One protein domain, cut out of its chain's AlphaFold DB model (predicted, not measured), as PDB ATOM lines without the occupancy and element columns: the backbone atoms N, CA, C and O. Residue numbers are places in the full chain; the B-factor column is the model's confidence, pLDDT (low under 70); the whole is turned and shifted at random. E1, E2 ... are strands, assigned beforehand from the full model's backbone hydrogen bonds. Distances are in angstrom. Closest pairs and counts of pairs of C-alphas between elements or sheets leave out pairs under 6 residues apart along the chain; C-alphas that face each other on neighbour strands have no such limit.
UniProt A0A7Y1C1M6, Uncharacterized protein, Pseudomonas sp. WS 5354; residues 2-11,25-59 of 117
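Overview. This is residues 2 to 11 and 25 to 59 of the 117 residues of an uncharacterized protein of Pseudomonas sp. WS 5354 (UniProt A0A7Y1C1M6). A single twisted sheet of four antiparallel strands, folded back and forth through three hairpins, makes the main body, and a separate strand, E1, is set off from it, coming nearest at the edge strand E5. After E5 a tail without named elements, residues 51 to 59, runs away from the sheet. The printed part has 45 residues with no named helix and five named strands, E1 to E5 along the chain; the sheet's order is E2, E3, E4, E5, and the class is all strand. The whole is only just compact, close to loose, with a radius of gyration of the C-alphas of 11.0 A, and spans 35 by 28 by 18 A.

Arrangement. Begin with the inner strands E3, residues 30 to 35, and E4, residues 38 to 44, an antiparallel hairpin at 155 degrees; look for N 33 and O 41, 2.8 A apart, and N 35 and O 38, 2.9 A. Beside E3 find the edge strand E2, residues 25 to 27, its antiparallel neighbour in a hairpin at 139 degrees, with N 25 and O 32 at 2.8 A. The pairing of E3 is staggered, with E2 over residues 30 to 32 and with E4 over 32 to 35. Beside E4 find the other edge strand, E5, residues 47 to 50, in an antiparallel hairpin at 156 degrees, with N 44 and O 47 at 2.7 A. These N and O pairs are within hydrogen-bond range. E2, E3, E4 and E5 form a meander, each strand the antiparallel neighbour of the one before, and from edge to edge the strands' lines turn by 74 degrees. E1, residues 4 to 8, pairs with no named strand and is apart from E2, E3 and E4; its closest C-alpha pair with E5 is Val 8 and Phe 48, 7.8 A.

Along the chain. Find C-alpha 38 at (-11.525, -43.191, 40.096); from there E4 runs 17.7 A to C-alpha 44. E3 covers 16.4 A, E5 9.6 A and E2 6.6 A. E1 begins at C-alpha 4, (-11.719, -44.435, 54.814), and runs 12.7 A; the last strand, E5, ends at C-alpha 50, (-0.622, -45.182, 44.047).

Size, cuts and confidence. The two C-alphas farthest apart are those of Gly 28 and Thr 59, 35.3 A. Residues 12 to 24 are not printed, and C-alphas 11 and 25 are 24.6 A apart across this cut. The links E2 to E3, E3 to E4 and E4 to E5 are tight. Mean pLDDT of the printed part is 75.4; residues 2 to 4, 8 to 11, 46 and 52 to 59 are under 70.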
ATOM      1  N   SER A   2     -18.846 -44.137  54.102       59.53
ATOM      2  CA  SER A   2     -17.775 -43.947  55.089       59.53
ATOM      3  C   SER A   2     -16.459 -43.679  54.362       59.53
ATOM      4  O   SER A   2     -15.904 -44.603  53.772       59.53
ATOM      5  N   LYS A   3     -15.960 -42.440  54.398       65.75
ATOM      6  CA  LYS A   3     -14.620 -42.117  53.890       65.75
ATOM      7  C   LYS A   3     -13.586 -42.842  54.745       65.75
ATOM      8  O   LYS A   3     -13.578 -42.661  55.963       65.75
ATOM      9  N   SER A   4     -12.749 -43.663  54.121       69.62
ATOM     10  CA  SER A   4     -11.719 -44.435  54.814       69.62
ATOM     11  C   SER A   4     -10.348 -43.929  54.378       69.62
ATOM     12  O   SER A   4      -9.987 -43.993  53.204       69.62
ATOM     13  N   THR A   5      -9.574 -43.393  55.318       74.31
ATOM     14  CA  THR A   5      -8.194 -42.974  55.051       74.31
ATOM     15  C   THR A   5      -7.262 -44.139  55.342       74.31
ATOM     16  O   THR A   5      -7.288 -44.706  56.434       74.31
ATOM     17  N   LEU A   6      -6.444 -44.502  54.362       70.94
ATOM     18  CA  LEU A   6      -5.497 -45.605  54.436       70.94
ATOM     19  C   LEU A   6      -4.080 -45.053  54.448       70.94
ATOM     20  O   LEU A   6      -3.704 -44.248  53.601       70.94
ATOM     21  N   THR A   7      -3.281 -45.507  55.403       70.69
ATOM     22  CA  THR A   7      -1.872 -45.123  55.509       70.69
ATOM     23  C   THR A   7      -1.009 -46.236  54.931       70.69
ATOM     24  O   THR A   7      -1.020 -47.361  55.428       70.69
ATOM     25  N   VAL A   8      -0.262 -45.924  53.876       69.00
ATOM     26  CA  VAL A   8       0.614 -46.844  53.148       69.00
ATOM     27  C   VAL A   8       2.067 -46.555  53.517       69.00
ATOM     28  O   VAL A   8       2.565 -45.448  53.322       69.00
ATOM     29  N   TYR A   9       2.768 -47.562  54.031       64.88
ATOM     30  CA  TYR A   9       4.194 -47.481  54.343       64.88
ATOM     31  C   TYR A   9       4.997 -48.072  53.185       64.88
ATOM     32  O   TYR A   9       4.778 -49.222  52.810       64.88
ATOM     33  N   LEU A  10       5.916 -47.290  52.620       67.19
ATOM     34  CA  LEU A  10       6.816 -47.749  51.562       67.19
ATOM     35  C   LEU A  10       8.224 -47.963  52.131       67.19
ATOM     36  O   LEU A  10       8.695 -47.101  52.871       67.19
ATOM     37  N   PRO A  11       8.921 -49.057  51.776       57.19
ATOM     38  CA  PRO A  11      10.263 -49.342  52.290       57.19
ATOM     39  C   PRO A  11      11.304 -48.307  51.840       57.19
ATOM     40  O   PRO A  11      12.247 -48.022  52.573       57.19
ATOM     41  N   LYS A  25     -12.297 -52.313  45.657       88.62
ATOM     42  CA  LYS A  25     -12.804 -53.185  44.587       88.62
ATOM     43  C   LYS A  25     -11.767 -54.220  44.187       88.62
ATOM     44  O   LYS A  25     -10.581 -53.923  44.126       88.62
ATOM     45  N   TYR A  26     -12.229 -55.422  43.874       87.12
ATOM     46  CA  TYR A  26     -11.380 -56.475  43.331       87.12
ATOM     47  C   TYR A  26     -11.476 -56.508  41.805       87.12
ATOM     48  O   TYR A  26     -12.573 -56.539  41.245       87.12
ATOM     49  N   PHE A  27     -10.321 -56.550  41.149       84.19
ATOM     50  CA  PHE A  27     -10.159 -56.747  39.713       84.19
ATOM     51  C   PHE A  27      -9.350 -58.027  39.489       84.19
ATOM     52  O   PHE A  27      -8.122 -58.021  39.444       84.19
ATOM     53  N   GLY A  28     -10.048 -59.162  39.403       86.75
ATOM     54  CA  GLY A  28      -9.401 -60.474  39.363       86.75
ATOM     55  C   GLY A  28      -8.652 -60.752  40.666       86.75
ATOM     56  O   GLY A  28      -9.275 -60.903  41.714       86.75
ATOM     57  N   CYS A  29      -7.321 -60.807  40.596       83.31
ATOM     58  CA  CYS A  29      -6.446 -61.003  41.756       83.31
ATOM     59  C   CYS A  29      -5.920 -59.687  42.354       83.31
ATOM     60  O   CYS A  29      -5.203 -59.723  43.351       83.31
ATOM     61  N   GLU A  30      -6.252 -58.541  41.756       83.62
ATOM     62  CA  GLU A  30      -5.796 -57.228  42.209       83.62
ATOM     63  C   GLU A  30      -6.854 -56.550  43.087       83.62
ATOM     64  O   GLU A  30      -8.043 -56.541  42.765       83.62
ATOM     65  N   LEU A  31      -6.419 -55.942  44.188       86.69
ATOM     66  CA  LEU A  31      -7.212 -55.052  45.028       86.69
ATOM     67  C   LEU A  31      -6.963 -53.603  44.604       86.69
ATOM     68  O   LEU A  31      -5.829 -53.126  44.616       86.69
ATOM     69  N   ALA A  32      -8.026 -52.885  44.272       88.50
ATOM     70  CA  ALA A  32      -7.991 -51.477  43.924       88.50
ATOM     71  C   ALA A  32      -8.719 -50.629  44.968       88.50
ATOM     72  O   ALA A  32      -9.780 -51.002  45.473       88.50
ATOM     73  N   LEU A  33      -8.142 -49.468  45.256       87.31
ATOM     74  CA  LEU A  33      -8.762 -48.404  46.030       87.31
ATOM     75  C   LEU A  33      -9.458 -47.446  45.073       87.31
ATOM     76  O   LEU A  33      -8.841 -47.001  44.106       87.31
ATOM     77  N   GLU A  34     -10.713 -47.118  45.354       86.56
ATOM     78  CA  GLU A  34     -11.509 -46.185  44.564       86.56
ATOM     79  C   GLU A  34     -11.922 -44.980  45.404       86.56
ATOM     80  O   GLU A  34     -12.345 -45.135  46.556       86.56
ATOM     81  N   LYS A  35     -11.819 -43.793  44.812       86.62
ATOM     82  CA  LYS A  35     -12.287 -42.523  45.368       86.62
ATOM     83  C   LYS A  35     -13.055 -41.782  44.282       86.62
ATOM     84  O   LYS A  35     -12.548 -41.665  43.172       86.62
ATOM     85  N   ASP A  36     -14.270 -41.330  44.574       85.31
ATOM     86  CA  ASP A  36     -15.099 -40.561  43.629       85.31
ATOM     87  C   ASP A  36     -15.294 -41.226  42.237       85.31
ATOM     88  O   ASP A  36     -15.559 -40.558  41.241       85.31
ATOM     89  N   GLY A  37     -15.197 -42.561  42.157       83.94
ATOM     90  CA  GLY A  37     -15.305 -43.321  40.901       83.94
ATOM     91  C   GLY A  37     -13.982 -43.551  40.158       83.94
ATOM     92  O   GLY A  37     -13.978 -44.228  39.129       83.94
ATOM     93  N   GLU A  38     -12.863 -43.043  40.675       85.31
ATOM     94  CA  GLU A  38     -11.525 -43.191  40.096       85.31
ATOM     95  C   GLU A  38     -10.646 -44.133  40.925       85.31
ATOM     96  O   GLU A  38     -10.706 -44.162  42.156       85.31
ATOM     97  N   ILE A  39      -9.802 -44.919  40.250       86.25
ATOM     98  CA  ILE A  39      -8.889 -45.855  40.913       86.25
ATOM     99  C   ILE A  39      -7.643 -45.100  41.372       86.25
ATOM    100  O   ILE A  39      -6.811 -44.720  40.555       86.25
ATOM    101  N   VAL A  40      -7.488 -44.955  42.685       84.75
ATOM    102  CA  VAL A  40      -6.401 -44.176  43.296       84.75
ATOM    103  C   VAL A  40      -5.183 -45.022  43.654       84.75
ATOM    104  O   VAL A  40      -4.065 -44.513  43.710       84.75
ATOM    105  N   ALA A  41      -5.376 -46.324  43.883       85.06
ATOM    106  CA  ALA A  41      -4.276 -47.259  44.084       85.06
ATOM    107  C   ALA A  41      -4.634 -48.676  43.640       85.06
ATOM    108  O   ALA A  41      -5.800 -49.069  43.686       85.06
ATOM    109  N   ARG A  42      -3.621 -49.466  43.280       87.25
ATOM    110  CA  ARG A  42      -3.747 -50.895  42.968       87.25
ATOM    111  C   ARG A  42      -2.693 -51.708  43.691       87.25
ATOM    112  O   ARG A  42      -1.540 -51.294  43.764       87.25
ATOM    113  N   SER A  43      -3.079 -52.870  44.199       86.38
ATOM    114  CA  SER A  43      -2.130 -53.851  44.708       86.38
ATOM    115  C   SER A  43      -1.323 -54.456  43.561       86.38
ATOM    116  O   SER A  43      -1.873 -54.777  42.510       86.38
ATOM    117  N   SER A  44      -0.050 -54.693  43.809       82.06
ATOM    118  CA  SER A  44       0.911 -55.408  42.980       82.06
ATOM    119  C   SER A  44       1.646 -56.416  43.868       82.06
ATOM    120  O   SER A  44       1.592 -56.358  45.099       82.06
ATOM    121  N   ASP A  45       2.375 -57.328  43.234       79.69
ATOM    122  CA  ASP A  45       3.350 -58.227  43.856       79.69
ATOM    123  C   ASP A  45       4.356 -57.526  44.790       79.69
ATOM    124  O   ASP A  45       4.912 -58.166  45.682       79.69
ATOM    125  N   ARG A  46       4.579 -56.216  44.619       69.81
ATOM    126  CA  ARG A  46       5.529 -55.418  45.410       69.81
ATOM    127  C   ARG A  46       4.885 -54.448  46.403       69.81
ATOM    128  O   ARG A  46       5.608 -53.693  47.048       69.81
ATOM    129  N   GLY A  47       3.560 -54.437  46.539       76.25
ATOM    130  CA  GLY A  47       2.845 -53.500  47.413       76.25
ATOM    131  C   GLY A  47       1.749 -52.744  46.672       76.25
ATOM    132  O   GLY A  47       1.078 -53.320  45.832       76.25
ATOM    133  N   PHE A  48       1.532 -51.465  46.978       78.31
ATOM    134  CA  PHE A  48       0.528 -50.650  46.285       78.31
ATOM    135  C   PHE A  48       1.177 -49.659  45.322       78.31
ATOM    136  O   PHE A  48       2.068 -48.901  45.702       78.31
ATOM    137  N   VAL A  49       0.679 -49.624  44.088       80.69
ATOM    138  CA  VAL A  49       0.945 -48.559  43.121       80.69
ATOM    139  C   VAL A  49      -0.122 -47.494  43.324       80.69
ATOM    140  O   VAL A  49      -1.304 -47.768  43.122       80.69
ATOM    141  N   VAL A  50       0.283 -46.302  43.755       78.94
ATOM    142  CA  VAL A  50      -0.622 -45.182  44.047       78.94
ATOM    143  C   VAL A  50      -0.461 -44.107  42.980       78.94
ATOM    144  O   VAL A  50       0.665 -43.776  42.601       78.94
ATOM    145  N   GLN A  51      -1.576 -43.554  42.502       74.88
ATOM    146  CA  GLN A  51      -1.557 -42.465  41.533       74.88
ATOM    147  C   GLN A  51      -0.963 -41.202  42.167       74.88
ATOM    148  O   GLN A  51      -1.431 -40.731  43.203       74.88
ATOM    149  N   SER A  52       0.085 -40.661  41.543       66.44
ATOM    150  CA  SER A  52       0.906 -39.590  42.119       66.44
ATOM    151  C   SER A  52       0.140 -38.283  42.337       66.44
ATOM    152  O   SER A  52       0.403 -37.586  43.309       66.44
ATOM    153  N   ASP A  53      -0.850 -37.998  41.491       64.44
ATOM    154  CA  ASP A  53      -1.634 -36.754  41.522       64.44
ATOM    155  C   ASP A  53      -2.611 -36.684  42.709       64.44
ATOM    156  O   ASP A  53      -3.114 -35.617  43.055       64.44
ATOM    157  N   LEU A  54      -2.878 -37.830  43.340       61.34
ATOM    158  CA  LEU A  54      -3.808 -37.976  44.461       61.34
ATOM    159  C   LEU A  54      -3.085 -38.221  45.787       61.34
ATOM    160  O   LEU A  54      -3.721 -38.381  46.832       61.34
ATOM    161  N   LEU A  55      -1.749 -38.232  45.754       60.88
ATOM    162  CA  LEU A  55      -0.928 -38.301  46.947       60.88
ATOM    163  C   LEU A  55      -1.002 -36.967  47.675       60.88
ATOM    164  O   LEU A  55      -0.433 -35.960  47.257       60.88
ATOM    165  N   ARG A  56      -1.666 -36.978  48.828       58.94
ATOM    166  CA  ARG A  56      -1.515 -35.896  49.788       58.94
ATOM    167  C   ARG A  56      -0.199 -36.121  50.514       58.94
ATOM    168  O   ARG A  56      -0.136 -36.875  51.486       58.94
ATOM    169  N   GLU A  57       0.862 -35.498  50.015       58.38
ATOM    170  CA  GLU A  57       2.104 -35.422  50.770       58.38
ATOM    171  C   GLU A  57       1.796 -34.734  52.107       58.38
ATOM    172  O   GLU A  57       1.146 -33.680  52.117       58.38
ATOM    173  N   PRO A  58       2.194 -35.319  53.248       54.25
ATOM    174  CA  PRO A  58       2.082 -34.620  54.514       54.25
ATOM    175  C   PRO A  58       2.929 -33.353  54.392       54.25
ATOM    176  O   PRO A  58       4.153 -33.421  54.303       54.25
ATOM    177  N   THR A  59       2.269 -32.198  54.303       45.22
ATOM    178  CA  THR A  59       2.917 -30.898  54.143       45.22
ATOM    179  C   THR A  59       3.726 -30.599  55.403       45.22
ATOM    180  O   THR A  59       3.231 -29.996  56.351       45.22
TER     181      THR A  59